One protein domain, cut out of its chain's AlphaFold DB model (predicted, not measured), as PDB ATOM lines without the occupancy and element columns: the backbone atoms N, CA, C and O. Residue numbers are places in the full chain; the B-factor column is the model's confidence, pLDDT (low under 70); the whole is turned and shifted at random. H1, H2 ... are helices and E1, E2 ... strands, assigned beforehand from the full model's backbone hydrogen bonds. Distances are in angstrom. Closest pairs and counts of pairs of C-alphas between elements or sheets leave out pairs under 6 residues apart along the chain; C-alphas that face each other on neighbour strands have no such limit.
ATOM      1  N   ASP A  13      -6.489 -41.896  25.862       86.62
ATOM      2  CA  ASP A  13      -5.441 -41.118  26.534       86.62
ATOM      3  C   ASP A  13      -5.577 -39.599  26.319       86.62
ATOM      4  O   ASP A  13      -4.939 -38.811  27.016       86.62
ATOM      5  N   GLU A  14      -6.420 -39.167  25.375       89.88
ATOM      6  CA  GLU A  14      -6.697 -37.749  25.110       89.88
ATOM      7  C   GLU A  14      -7.735 -37.156  26.081       89.88
ATOM      8  O   GLU A  14      -7.970 -35.946  26.084       89.88
ATOM      9  N   LEU A  15      -8.383 -37.991  26.902       86.12
ATOM     10  CA  LEU A  15      -9.412 -37.561  27.843       86.12
ATOM     11  C   LEU A  15      -8.797 -37.085  29.166       86.12
ATOM     12  O   LEU A  15      -7.981 -37.773  29.778       86.12
ATOM     13  N   ASP A  16      -9.267 -35.936  29.665       86.25
ATOM     14  CA  ASP A  16      -8.926 -35.454  31.007       86.25
ATOM     15  C   ASP A  16      -9.254 -36.517  32.070       86.25
ATOM     16  O   ASP A  16     -10.415 -36.908  32.246       86.25
ATOM     17  N   LEU A  17      -8.253 -36.918  32.858       86.56
ATOM     18  CA  LEU A  17      -8.467 -37.808  33.994       86.56
ATOM     19  C   LEU A  17      -9.030 -37.019  35.184       86.56
ATOM     20  O   LEU A  17      -8.304 -36.341  35.912       86.56
ATOM     21  N   LEU A  18     -10.339 -37.130  35.401       88.44
ATOM     22  CA  LEU A  18     -11.027 -36.554  36.556       88.44
ATOM     23  C   LEU A  18     -11.680 -37.648  37.405       88.44
ATOM     24  O   LEU A  18     -12.244 -38.594  36.855       88.44
ATOM     25  N   PRO A  19     -11.669 -37.522  38.744       88.69
ATOM     26  CA  PRO A  19     -12.308 -38.509  39.596       88.69
ATOM     27  C   PRO A  19     -13.829 -38.434  39.436       88.69
ATOM     28  O   PRO A  19     -14.452 -37.407  39.724       88.69
ATOM     29  N   ALA A  20     -14.423 -39.547  39.009       91.56
ATOM     30  CA  ALA A  20     -15.863 -39.754  39.007       91.56
ATOM     31  C   ALA A  20     -16.358 -39.943  40.449       91.56
ATOM     32  O   ALA A  20     -16.143 -40.991  41.054       91.56
ATOM     33  N   ASN A  21     -16.995 -38.917  41.012       90.50
ATOM     34  CA  ASN A  21     -17.443 -38.893  42.410       90.50
ATOM     35  C   ASN A  21     -18.922 -38.495  42.573       90.50
ATOM     36  O   ASN A  21     -19.402 -38.363  43.697       90.50
ATOM     37  N   ALA A  22     -19.654 -38.326  41.470       90.31
ATOM     38  CA  ALA A  22     -21.095 -38.106  41.458       90.31
ATOM     39  C   ALA A  22     -21.760 -39.025  40.426       90.31
ATOM     40  O   ALA A  22     -21.337 -39.075  39.271       90.31
ATOM     41  N   PHE A  23     -22.818 -39.731  40.830       94.00
ATOM     42  CA  PHE A  23     -23.517 -40.702  39.987       94.00
ATOM     43  C   PHE A  23     -25.028 -40.523  40.116       94.00
ATOM     44  O   PHE A  23     -25.552 -40.426  41.225       94.00
ATOM     45  N   VAL A  24     -25.734 -40.508  38.987       94.50
ATOM     46  CA  VAL A  24     -27.203 -40.508  38.940       94.50
ATOM     47  C   VAL A  24     -27.655 -41.591  37.974       94.50
ATOM     48  O   VAL A  24     -27.199 -41.628  36.834       94.50
ATOM     49  N   GLY A  25     -28.552 -42.465  38.428       93.75
ATOM     50  CA  GLY A  25     -29.159 -43.518  37.618       93.75
ATOM     51  C   GLY A  25     -30.663 -43.311  37.470       93.75
ATOM     52  O   GLY A  25     -31.334 -42.932  38.428       93.75
ATOM     53  N   GLN A  26     -31.199 -43.585  36.283       95.38
ATOM     54  CA  GLN A  26     -32.634 -43.550  36.002       95.38
ATOM     55  C   GLN A  26     -33.023 -44.730  35.104       95.38
ATOM     56  O   GLN A  26     -32.356 -45.005  34.109       95.38
ATOM     57  N   LEU A  27     -34.125 -45.411  35.425       94.19
ATOM     58  CA  LEU A  27     -34.705 -46.416  34.531       94.19
ATOM     59  C   LEU A  27     -35.356 -45.734  33.325       94.19
ATOM     60  O   LEU A  27     -36.016 -44.702  33.465       94.19
ATOM     61  N   GLY A  28     -35.172 -46.315  32.146       90.06
ATOM     62  CA  GLY A  28     -35.838 -45.858  30.937       90.06
ATOM     63  C   GLY A  28     -37.351 -46.031  30.985       90.06
ATOM     64  O   GLY A  28     -37.910 -46.659  31.887       90.06
ATOM     65  N   ALA A  29     -38.018 -45.453  29.987       87.81
ATOM     66  CA  ALA A  29     -39.444 -45.662  29.816       87.81
ATOM     67  C   ALA A  29     -39.739 -47.162  29.612       87.81
ATOM     68  O   ALA A  29     -38.920 -47.874  29.025       87.81
ATOM     69  N   PRO A  30     -40.899 -47.656  30.074       86.00
ATOM     70  CA  PRO A  30     -41.346 -48.999  29.747       86.00
ATOM     71  C   PRO A  30     -41.364 -49.225  28.235       86.00
ATOM     72  O   PRO A  30     -41.892 -48.400  27.487       86.00
ATOM     73  N   SER A  31     -40.830 -50.358  27.786       80.44
ATOM     74  CA  SER A  31     -40.977 -50.777  26.394       80.44
ATOM     75  C   SER A  31     -42.457 -51.008  26.071       80.44
ATOM     76  O   SER A  31     -43.211 -51.561  26.880       80.44
ATOM     77  N   SER A  32     -42.872 -50.623  24.862       75.12
ATOM     78  CA  SER A  32     -44.266 -50.697  24.398       75.12
ATOM     79  C   SER A  32     -44.862 -52.107  24.432       75.12
ATOM     80  O   SER A  32     -46.079 -52.257  24.439       75.12
ATOM     81  N   ASN A  33     -44.015 -53.138  24.448       72.81
ATOM     82  CA  ASN A  33     -44.429 -54.523  24.234       72.81
ATOM     83  C   ASN A  33     -44.487 -55.351  25.524       72.81
ATOM     84  O   ASN A  33     -45.206 -56.343  25.571       72.81
ATOM     85  N   VAL A  34     -43.723 -54.981  26.559       76.94
ATOM     86  CA  VAL A  34     -43.568 -55.788  27.789       76.94
ATOM     87  C   VAL A  34     -43.903 -54.980  29.049       76.94
ATOM     88  O   VAL A  34     -44.034 -55.547  30.128       76.94
ATOM     89  N   GLY A  35     -44.056 -53.653  28.946       84.00
ATOM     90  CA  GLY A  35     -44.361 -52.794  30.096       84.00
ATOM     91  C   GLY A  35     -43.218 -52.691  31.115       84.00
ATOM     92  O   GLY A  35     -43.404 -52.136  32.195       84.00
ATOM     93  N   LEU A  36     -42.031 -53.194  30.770       86.50
ATOM     94  CA  LEU A  36     -40.822 -53.127  31.586       86.50
ATOM     95  C   LEU A  36     -39.792 -52.189  30.943       86.50
ATOM     96  O   LEU A  36     -39.701 -52.169  29.708       86.50
ATOM     97  N   PRO A  37     -39.007 -51.441  31.743       85.88
ATOM     98  CA  PRO A  37     -37.868 -50.673  31.245       85.88
ATOM     99  C   PRO A  37     -36.856 -51.573  30.533       85.88
ATOM    100  O   PRO A  37     -36.495 -52.635  31.042       85.88
ATOM    101  N   ASP A  38     -36.376 -51.139  29.374       88.06
ATOM    102  CA  ASP A  38     -35.383 -51.858  28.565       88.06
ATOM    103  C   ASP A  38     -33.955 -51.312  28.731       88.06
ATOM    104  O   ASP A  38     -32.974 -51.999  28.417       88.06
ATOM    105  N   CYS A  39     -33.833 -50.100  29.272       92.56
ATOM    106  CA  CYS A  39     -32.570 -49.405  29.445       92.56
ATOM    107  C   CYS A  39     -32.441 -48.689  30.794       92.56
ATOM    108  O   CYS A  39     -33.413 -48.439  31.513       92.56
ATOM    109  N   ILE A  40     -31.198 -48.356  31.127       94.62
ATOM    110  CA  ILE A  40     -30.794 -47.551  32.274       94.62
ATOM    111  C   ILE A  40     -29.993 -46.365  31.741       94.62
ATOM    112  O   ILE A  40     -29.035 -46.538  30.988       94.62
ATOM    113  N   TYR A  41     -30.377 -45.164  32.154       95.31
ATOM    114  CA  TYR A  41     -29.633 -43.934  31.936       95.31
ATOM    115  C   TYR A  41     -28.711 -43.704  33.131       95.31
ATOM    116  O   TYR A  41     -29.175 -43.711  34.271       95.31
ATOM    117  N   ILE A  42     -27.423 -43.483  32.881       95.81
ATOM    118  CA  ILE A  42     -26.433 -43.179  33.919       95.81
ATOM    119  C   ILE A  42     -25.742 -41.867  33.570       95.81
ATOM    120  O   ILE A  42     -25.250 -41.691  32.456       95.81
ATOM    121  N   VAL A  43     -25.688 -40.948  34.529       94.50
ATOM    122  CA  VAL A  43     -24.851 -39.749  34.470       94.50
ATOM    123  C   VAL A  43     -23.718 -39.920  35.469       94.50
ATOM    124  O   VAL A  43     -23.961 -40.152  36.654       94.50
ATOM    125  N   ILE A  44     -22.491 -39.798  34.975       94.94
ATOM    126  CA  ILE A  44     -21.261 -39.823  35.762       94.94
ATOM    127  C   ILE A  44     -20.699 -38.409  35.759       94.94
ATOM    128  O   ILE A  44     -20.585 -37.783  34.703       94.94
ATOM    129  N   GLY A  45     -20.353 -37.903  36.933       92.88
ATOM    130  CA  GLY A  45     -19.882 -36.545  37.111       92.88
ATOM    131  C   GLY A  45     -18.732 -36.423  38.096       92.88
ATOM    132  O   GLY A  45     -18.434 -37.327  38.879       92.88
ATOM    133  N   HIS A  46     -18.112 -35.255  38.036       91.38
ATOM    134  CA  HIS A  46     -17.066 -34.788  38.917       91.38
ATOM    135  C   HIS A  46     -17.527 -33.525  39.644       91.38
ATOM    136  O   HIS A  46     -17.964 -32.552  39.030       91.38
ATOM    137  N   VAL A  47     -17.398 -33.534  40.959       88.81
ATOM    138  CA  VAL A  47     -17.645 -32.406  41.850       88.81
ATOM    139  C   VAL A  47     -16.310 -31.883  42.369       88.81
ATOM    140  O   VAL A  47     -15.536 -32.653  42.946       88.81
ATOM    141  N   ALA A  48     -16.094 -30.570  42.232       80.00
ATOM    142  CA  ALA A  48     -14.960 -29.840  42.799       80.00
ATOM    143  C   ALA A  48     -15.406 -28.520  43.465       80.00
ATOM    144  O   ALA A  48     -16.255 -27.823  42.901       80.00
ATOM    145  N   PRO A  49     -14.803 -28.114  44.602       68.44
ATOM    146  CA  PRO A  49     -13.910 -28.905  45.458       68.44
ATOM    147  C   PRO A  49     -14.681 -30.030  46.179       68.44
ATOM    148  O   PRO A  49     -15.910 -29.961  46.257       68.44
ATOM    149  N   PRO A  50     -13.999 -31.064  46.714       62.56
ATOM    150  CA  PRO A  50     -14.642 -32.020  47.609       62.56
ATOM    151  C   PRO A  50     -15.366 -31.248  48.715       62.56
ATOM    152  O   PRO A  50     -14.782 -30.335  49.303       62.56
ATOM    153  N   LEU A  51     -16.631 -31.582  48.981       63.38
ATOM    154  CA  LEU A  51     -17.340 -31.040  50.140       63.38
ATOM    155  C   LEU A  51     -16.501 -31.371  51.374       63.38
ATOM    156  O   LEU A  51     -16.308 -32.544  51.697       63.38
ATOM    157  N   ILE A  52     -15.962 -30.343  52.029       60.03
ATOM    158  CA  ILE A  52     -15.258 -30.535  53.291       60.03
ATOM    159  C   ILE A  52     -16.348 -30.876  54.300       60.03
ATOM    160  O   ILE A  52     -17.082 -29.998  54.754       60.03
ATOM    161  N   VAL A  53     -16.474 -32.159  54.626       60.59
ATOM    162  CA  VAL A  53     -17.253 -32.612  55.778       60.59
ATOM    163  C   VAL A  53     -16.422 -32.249  57.008       60.59
ATOM    164  O   VAL A  53     -15.610 -33.035  57.476       60.59
ATOM    165  N   GLY A  54     -16.498 -30.989  57.429       61.41
ATOM    166  CA  GLY A  54     -15.834 -30.518  58.641       61.41
ATOM    167  C   GLY A  54     -16.714 -30.764  59.862       61.41
ATOM    168  O   GLY A  54     -17.928 -30.608  59.777       61.41
ATOM    169  N   ASP A  55     -16.113 -31.053  61.015       66.44
ATOM    170  CA  ASP A  55     -16.839 -31.268  62.281       66.44
ATOM    171  C   ASP A  55     -17.509 -29.992  62.829       66.44
ATOM    172  O   ASP A  55     -18.219 -30.035  63.831       66.44
ATOM    173  N   ASN A  56     -17.283 -28.841  62.183       80.94
ATOM    174  CA  ASN A  56     -17.854 -27.553  62.551       80.94
ATOM    175  C   ASN A  56     -19.106 -27.232  61.705       80.94
ATOM    176  O   ASN A  56     -18.980 -26.855  60.531       80.94
ATOM    177  N   PRO A  57     -20.316 -27.262  62.295       76.69
ATOM    178  CA  PRO A  57     -21.564 -26.946  61.596       76.69
ATOM    179  C   PRO A  57     -21.582 -25.552  60.949       76.69
ATOM    180  O   PRO A  57     -22.229 -25.353  59.919       76.69
ATOM    181  N   ALA A  58     -20.846 -24.581  61.506       79.12
ATOM    182  CA  ALA A  58     -20.765 -23.228  60.954       79.12
ATOM    183  C   ALA A  58     -19.984 -23.171  59.627       79.12
ATOM    184  O   ALA A  58     -20.254 -22.313  58.783       79.12
ATOM    185  N   ASP A  59     -19.029 -24.078  59.418       75.50
ATOM    186  CA  ASP A  59     -18.248 -24.154  58.180       75.50
ATOM    187  C   ASP A  59     -19.029 -24.865  57.075       75.50
ATOM    188  O   ASP A  59     -19.040 -24.391  55.935       75.50
ATOM    189  N   ILE A  60     -19.787 -25.907  57.437       73.06
ATOM    190  CA  ILE A  60     -20.752 -26.567  56.549       73.06
ATOM    191  C   ILE A  60     -21.792 -25.550  56.061       73.06
ATOM    192  O   ILE A  60     -21.980 -25.382  54.855       73.06
ATOM    193  N   GLN A  61     -22.423 -24.803  56.974       74.94
ATOM    194  CA  GLN A  61     -23.451 -23.827  56.604       74.94
ATOM    195  C   GLN A  61     -22.892 -22.707  55.713       74.94
ATOM    196  O   GLN A  61     -23.551 -22.277  54.764       74.94
ATOM    197  N   ARG A  62     -21.657 -22.246  55.966       77.00
ATOM    198  CA  ARG A  62     -20.986 -21.254  55.110       77.00
ATOM    199  C   ARG A  62     -20.723 -21.781  53.701       77.00
ATOM    200  O   ARG A  62     -20.895 -21.023  52.749       77.00
ATOM    201  N   GLN A  63     -20.333 -23.044  53.548       72.19
ATOM    202  CA  GLN A  63     -20.140 -23.654  52.227       72.19
ATOM    203  C   GLN A  63     -21.464 -23.826  51.476       72.19
ATOM    204  O   GLN A  63     -21.553 -23.437  50.314       72.19
ATOM    205  N   VAL A  64     -22.511 -24.308  52.151       75.00
ATOM    206  CA  VAL A  64     -23.857 -24.452  51.569       75.00
ATOM    207  C   VAL A  64     -24.402 -23.103  51.090       75.00
ATOM    208  O   VAL A  64     -24.911 -23.005  49.971       75.00
ATOM    209  N   ASN A  65     -24.236 -22.046  51.892       78.56
ATOM    210  CA  ASN A  65     -24.673 -20.696  51.534       78.56
ATOM    211  C   ASN A  65     -23.889 -20.130  50.339       78.56
ATOM    212  O   ASN A  65     -24.493 -19.541  49.446       78.56
ATOM    213  N   LYS A  66     -22.564 -20.341  50.281       77.25
ATOM    214  CA  LYS A  66     -21.723 -19.926  49.137       77.25
ATOM    215  C   LYS A  66     -22.117 -20.616  47.834       77.25
ATOM    216  O   LYS A  66     -22.010 -20.023  46.768       77.25
ATOM    217  N   LEU A  67     -22.570 -21.860  47.926       77.12
ATOM    218  CA  LEU A  67     -23.012 -22.655  46.786       77.12
ATOM    219  C   LEU A  67     -24.487 -22.417  46.432       77.12
ATOM    220  O   LEU A  67     -25.016 -23.080  45.546       77.12
ATOM    221  N   HIS A  68     -25.182 -21.499  47.116       79.75
ATOM    222  CA  HIS A  68     -26.623 -21.273  46.948       79.75
ATOM    223  C   HIS A  68     -27.449 -22.573  47.042       79.75
ATOM    224  O   HIS A  68     -28.440 -22.751  46.333       79.75
ATOM    225  N   GLY A  69     -27.007 -23.518  47.879       73.88
ATOM    226  CA  GLY A  69     -27.628 -24.838  48.010       73.88
ATOM    227  C   GLY A  69     -27.472 -25.761  46.793       73.88
ATOM    228  O   GLY A  69     -28.144 -26.788  46.736       73.88
ATOM    229  N   LYS A  70     -26.616 -25.430  45.815       79.25
ATOM    230  CA  LYS A  70     -26.373 -26.237  44.611       79.25
ATOM    231  C   LYS A  70     -24.891 -26.524  44.432       79.25
ATOM    232  O   LYS A  70     -24.078 -25.621  44.283       79.25
ATOM    233  N   LEU A  71     -24.551 -27.802  44.368       81.19
ATOM    234  CA  LEU A  71     -23.193 -28.238  44.081       81.19
ATOM    235  C   LEU A  71     -23.034 -28.415  42.562       81.19
ATOM    236  O   LEU A  71     -23.721 -29.265  41.990       81.19
ATOM    237  N   PRO A  72     -22.196 -27.616  41.876       83.94
ATOM    238  CA  PRO A  72     -21.988 -27.783  40.445       83.94
ATOM    239  C   PRO A  72     -21.285 -29.118  40.168       83.94
ATOM    240  O   PRO A  72     -20.257 -29.430  40.766       83.94
ATOM    241  N   VAL A  73     -21.844 -29.899  39.241       88.75
ATOM    242  CA  VAL A  73     -21.284 -31.179  38.790       88.75
ATOM    243  C   VAL A  73     -20.790 -31.009  37.354       88.75
ATOM    244  O   VAL A  73     -21.582 -30.707  36.460       88.75
ATOM    245  N   LYS A  74     -19.496 -31.228  37.107       91.50
ATOM    246  CA  LYS A  74     -18.948 -31.383  35.752       91.50
ATOM    247  C   LYS A  74     -19.325 -32.776  35.252       91.50
ATOM    248  O   LYS A  74     -18.862 -33.769  35.802       91.50
ATOM    249  N   GLY A  75     -20.176 -32.866  34.231       90.56
ATOM    250  CA  GLY A  75     -20.507 -34.149  33.606       90.56
ATOM    251  C   GLY A  75     -19.277 -34.760  32.932       90.56
ATOM    252  O   GLY A  75     -18.626 -34.089  32.138       90.56
ATOM    253  N   LEU A  76     -18.966 -36.014  33.261       92.25
ATOM    254  CA  LEU A  76     -17.890 -36.794  32.642       92.25
ATOM    255  C   LEU A  76     -18.440 -37.722  31.559       92.25
ATOM    256  O   LEU A  76     -17.860 -37.840  30.487       92.25
ATOM    257  N   ALA A  77     -19.581 -38.359  31.828       92.56
ATOM    258  CA  ALA A  77     -20.242 -39.236  30.872       92.56
ATOM    259  C   ALA A  77     -21.758 -39.248  31.081       92.56
ATOM    260  O   ALA A  77     -22.258 -39.122  32.201       92.56
ATOM    261  N   ARG A  78     -22.492 -39.457  29.987       94.75
ATOM    262  CA  ARG A  78     -23.922 -39.769  30.002       94.75
ATOM    263  C   ARG A  78     -24.152 -40.991  29.129       94.75
ATOM    264  O   ARG A  78     -23.940 -40.935  27.924       94.75
ATOM    265  N   LEU A  79     -24.560 -42.083  29.756       95.69
ATOM    266  CA  LEU A  79     -24.638 -43.401  29.144       95.69
ATOM    267  C   LEU A  79     -26.084 -43.889  29.130       95.69
ATOM    268  O   LEU A  79     -26.845 -43.625  30.063       95.69
ATOM    269  N   VAL A  80     -26.439 -44.628  28.082       96.38
ATOM    270  CA  VAL A  80     -27.672 -45.415  28.008       96.38
ATOM    271  C   VAL A  80     -27.258 -46.860  27.825       96.38
ATOM    272  O   VAL A  80     -26.578 -47.195  26.859       96.38
ATOM    273  N   LEU A  81     -27.636 -47.708  28.770       95.12
ATOM    274  CA  LEU A  81     -27.267 -49.114  28.777       95.12
ATOM    275  C   LEU A  81     -28.529 -49.952  28.690       95.12
ATOM    276  O   LEU A  81     -29.456 -49.754  29.472       95.12
ATOM    277  N   THR A  82     -28.558 -50.916  27.777       94.19
ATOM    278  CA  THR A  82     -29.565 -51.978  27.839       94.19
ATOM    279  C   THR A  82     -29.344 -52.821  29.094       94.19
ATOM    280  O   THR A  82     -28.260 -52.811  29.685       94.19
ATOM    281  N   ARG A  83     -30.350 -53.605  29.492       90.88
ATOM    282  CA  ARG A  83     -30.223 -54.526  30.634       90.88
ATOM    283  C   ARG A  83     -28.994 -55.442  30.539       90.88
ATOM    284  O   ARG A  83     -28.324 -55.658  31.543       90.88
ATOM    285  N   GLU A  84     -28.709 -55.976  29.353       92.62
ATOM    286  CA  GLU A  84     -27.562 -56.865  29.122       92.62
ATOM    287  C   GLU A  84     -26.232 -56.131  29.329       92.62
ATOM    288  O   GLU A  84     -25.409 -56.571  30.128       92.62
ATOM    289  N   ARG A  85     -26.054 -54.958  28.707       94.50
ATOM    290  CA  ARG A  85     -24.817 -54.171  28.838       94.50
ATOM    291  C   ARG A  85     -24.612 -53.635  30.254       94.50
ATOM    292  O   ARG A  85     -23.483 -53.553  30.724       94.50
ATOM    293  N   ALA A  86     -25.695 -53.311  30.962       93.38
ATOM    294  CA  ALA A  86     -25.626 -52.934  32.370       93.38
ATOM    295  C   ALA A  86     -25.165 -54.100  33.264       93.38
ATOM    296  O   ALA A  86     -24.410 -53.879  34.210       93.38
ATOM    297  N   ALA A  87     -25.592 -55.333  32.966       94.88
ATOM    298  CA  ALA A  87     -25.142 -56.520  33.692       94.88
ATOM    299  C   ALA A  87     -23.654 -56.805  33.440       94.88
ATOM    300  O   ALA A  87     -22.910 -57.007  34.394       94.88
ATOM    301  N   GLU A  88     -23.209 -56.728  32.184       95.62
ATOM    302  CA  GLU A  88     -21.789 -56.861  31.836       95.62
ATOM    303  C   GLU A  88     -20.925 -55.803  32.534       95.62
ATOM    304  O   GLU A  88     -19.897 -56.133  33.125       95.62
ATOM    305  N   LEU A  89     -21.358 -54.534  32.522       95.00
ATOM    306  CA  LEU A  89     -20.646 -53.450  33.201       95.00
ATOM    307  C   LEU A  89     -20.553 -53.694  34.712       95.00
ATOM    308  O   LEU A  89     -19.492 -53.494  35.298       95.00
ATOM    309  N   ARG A  90     -21.642 -54.143  35.348       95.75
ATOM    310  CA  ARG A  90     -21.650 -54.496  36.776       95.75
ATOM    311  C   ARG A  90     -20.604 -55.566  37.075       95.75
ATOM    312  O   ARG A  90     -19.843 -55.411  38.027       95.75
ATOM    313  N   ASP A  91     -20.574 -56.631  36.284       97.69
ATOM    314  CA  ASP A  91     -19.681 -57.766  36.521       97.69
ATOM    315  C   ASP A  91     -18.214 -57.368  36.292       97.69
ATOM    316  O   ASP A  91     -17.346 -57.709  37.097       97.69
ATOM    317  N   LEU A  92     -17.939 -56.560  35.263       97.00
ATOM    318  CA  LEU A  92     -16.621 -55.968  35.031       97.00
ATOM    319  C   LEU A  92     -16.161 -55.123  36.228       97.00
ATOM    320  O   LEU A  92     -15.068 -55.340  36.751       97.00
ATOM    321  N   MET A  93     -17.001 -54.194  36.693       95.94
ATOM    322  CA  MET A  93     -16.675 -53.319  37.824       95.94
ATOM    323  C   MET A  93     -16.448 -54.117  39.112       95.94
ATOM    324  O   MET A  93     -15.487 -53.851  39.834       95.94
ATOM    325  N   ALA A  94     -17.281 -55.126  39.388       97.31
ATOM    326  CA  ALA A  94     -17.118 -56.001  40.547       97.31
ATOM    327  C   ALA A  94     -15.773 -56.748  40.513       97.31
ATOM    328  O   ALA A  94     -15.068 -56.802  41.523       97.31
ATOM    329  N   ASN A  95     -15.383 -57.262  39.344       97.56
ATOM    330  CA  ASN A  95     -14.096 -57.930  39.161       97.56
ATOM    331  C   ASN A  95     -12.912 -56.976  39.377       97.56
ATOM    332  O   ASN A  95     -11.933 -57.357  40.019       97.56
ATOM    333  N   MET A  96     -12.994 -55.738  38.879       95.88
ATOM    334  CA  MET A  96     -11.942 -54.732  39.075       95.88
ATOM    335  C   MET A  96     -11.782 -54.344  40.548       95.88
ATOM    336  O   MET A  96     -10.656 -54.270  41.036       95.88
ATOM    337  N   VAL A  97     -12.888 -54.157  41.275       96.06
ATOM    338  CA  VAL A  97     -12.857 -53.883  42.722       96.06
ATOM    339  C   VAL A  97     -12.217 -55.047  43.477       96.06
ATOM    340  O   VAL A  97     -11.317 -54.834  44.282       96.06
ATOM    341  N   ALA A  98     -12.598 -56.288  43.163       96.25
ATOM    342  CA  ALA A  98     -12.013 -57.464  43.804       96.25
ATOM    343  C   ALA A  98     -10.486 -57.558  43.594       96.25
ATOM    344  O   ALA A  98      -9.754 -57.908  44.523       96.25
ATOM    345  N   GLN A  99      -9.997 -57.224  42.392       95.50
ATOM    346  CA  GLN A  99      -8.560 -57.160  42.093       95.50
ATOM    347  C   GLN A  99      -7.865 -56.038  42.871       95.50
ATOM    348  O   GLN A  99      -6.796 -56.256  43.443       95.50
ATOM    349  N   PHE A 100      -8.487 -54.861  42.934       93.69
ATOM    350  CA  PHE A 100      -7.977 -53.720  43.687       93.69
ATOM    351  C   PHE A 100      -7.829 -54.049  45.177       93.69
ATOM    352  O   PHE A 100      -6.766 -53.827  45.761       93.69
ATOM    353  N   ASP A 101      -8.845 -54.670  45.777       95.81
ATOM    354  CA  ASP A 101      -8.827 -55.094  47.176       95.81
ATOM    355  C   ASP A 101      -7.755 -56.161  47.444       95.81
ATOM    356  O   ASP A 101      -7.100 -56.156  48.490       95.81
ATOM    357  N   ALA A 102      -7.562 -57.094  46.508       94.00
ATOM    358  CA  ALA A 102      -6.515 -58.106  46.613       94.00
ATOM    359  C   ALA A 102      -5.114 -57.475  46.599       94.00
ATOM    360  O   ALA A 102      -4.287 -57.836  47.439       94.00
ATOM    361  N   ALA A 103      -4.874 -56.504  45.715       93.19
ATOM    362  CA  ALA A 103      -3.613 -55.768  45.654       93.19
ATOM    363  C   ALA A 103      -3.339 -54.990  46.954       93.19
ATOM    364  O   ALA A 103      -2.224 -55.031  47.475       93.19
ATOM    365  N   HIS A 104      -4.364 -54.357  47.537       91.38
ATOM    366  CA  HIS A 104      -4.226 -53.640  48.811       91.38
ATOM    367  C   HIS A 104      -3.854 -54.572  49.966       91.38
ATOM    368  O   HIS A 104      -2.985 -54.235  50.767       91.38
ATOM    369  N   ARG A 105      -4.445 -55.770  50.044       88.75
ATOM    370  CA  ARG A 105      -4.091 -56.750  51.086       88.75
ATOM    371  C   ARG A 105      -2.638 -57.228  50.986       88.75
ATOM    372  O   ARG A 105      -2.004 -57.427  52.018       88.75
ATOM    373  N   GLN A 106      -2.112 -57.391  49.771       80.06
ATOM    374  CA  GLN A 106      -0.728 -57.829  49.532       80.06
ATOM    375  C   GLN A 106       0.299 -56.723  49.821       80.06
ATOM    376  O   GLN A 106       1.365 -56.998  50.366       80.06
ATOM    377  N   GLY A 107      -0.025 -55.460  49.517       68.94
ATOM    378  CA  GLY A 107       0.847 -54.314  49.807       68.94
ATOM    379  C   GLY A 107       1.045 -54.042  51.303       68.94
ATOM    380  O   GLY A 107       2.085 -53.532  51.704       68.94
ATOM    381  N   VAL A 108       0.088 -54.441  52.147       59.94
ATOM    382  CA  VAL A 108       0.176 -54.303  53.612       59.94
ATOM    383  C   VAL A 108       1.105 -55.353  54.244       59.94
ATOM    384  O   VAL A 108       1.527 -55.190  55.382       59.94
ATOM    385  N   THR A 109       1.480 -56.422  53.530       55.38
ATOM    386  CA  THR A 109       2.327 -57.501  54.086       55.38
ATOM    387  C   THR A 109       3.838 -57.240  53.965       55.38
ATOM    388  O   THR A 109       4.633 -58.049  54.441       55.38
TER     389      THR A 109
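Overview. This is residues 13 to 109 of the 111 residues of an uncharacterized protein of Aeromicrobium sp. Root236 (UniProt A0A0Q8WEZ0). A slim sheet of three strands has a long straight helix, H2, sticking out from one end as an arm with residues 90 to 109, while the short helix H1 sits in a loop beyond the other end. The 97 printed residues hold, along the chain, E1, E2, H1, E3 and H2; the class is mixed, helices and strands. The sheet's order is E1, E2, E3, antiparallel throughout. The whole is only just loose, close to extended, with a radius of gyration of the C-alphas of 18.7 A and spans of 53 by 46 by 31 A.

Arrangement. E1, residues 22 to 27, and E2, residues 39 to 47, form an antiparallel hairpin at 165 degrees, with N 24 and O 43 within hydrogen-bond range at 3.0 A. H1, residues 57 to 66, is not on the sheet and is apart from E1. E3, residues 73 to 82, is antiparallel to E2 at 163 degrees, with N 42 and O 79 at 2.9 A; it bends by 60 degrees at residue 76. H2, residues 83 to 109, stands up from the sheet at 48 degrees; it is on one face, two layers of sheet and helix, its local plane only just fitted, to 6 C-alphas. The closest C-alphas of E2 and H2, Cys 39 and Arg 83, are 5.8 A apart. Each O i to N i+4 pair is within hydrogen-bond range in H1, and 22 of 23 in H2.

Along the chain. E1 begins at C-alpha 22 (-21.095, -38.106, 41.458) and measures 17.4 A, E2 25.8 A, H1 14.3 A and E3 24.9 A. H2 measures 40.2 A and ends at C-alpha 109 (2.327, -57.501, 54.086).

Size, cuts and confidence. The farthest C-alphas, Ser 32 and Thr 109, are 55.7 A apart. The printed part has no cut. The link from E1 to E2 is long, with 11 residues. Residues 49 to 55 and 107 to 109 have pLDDT under 70.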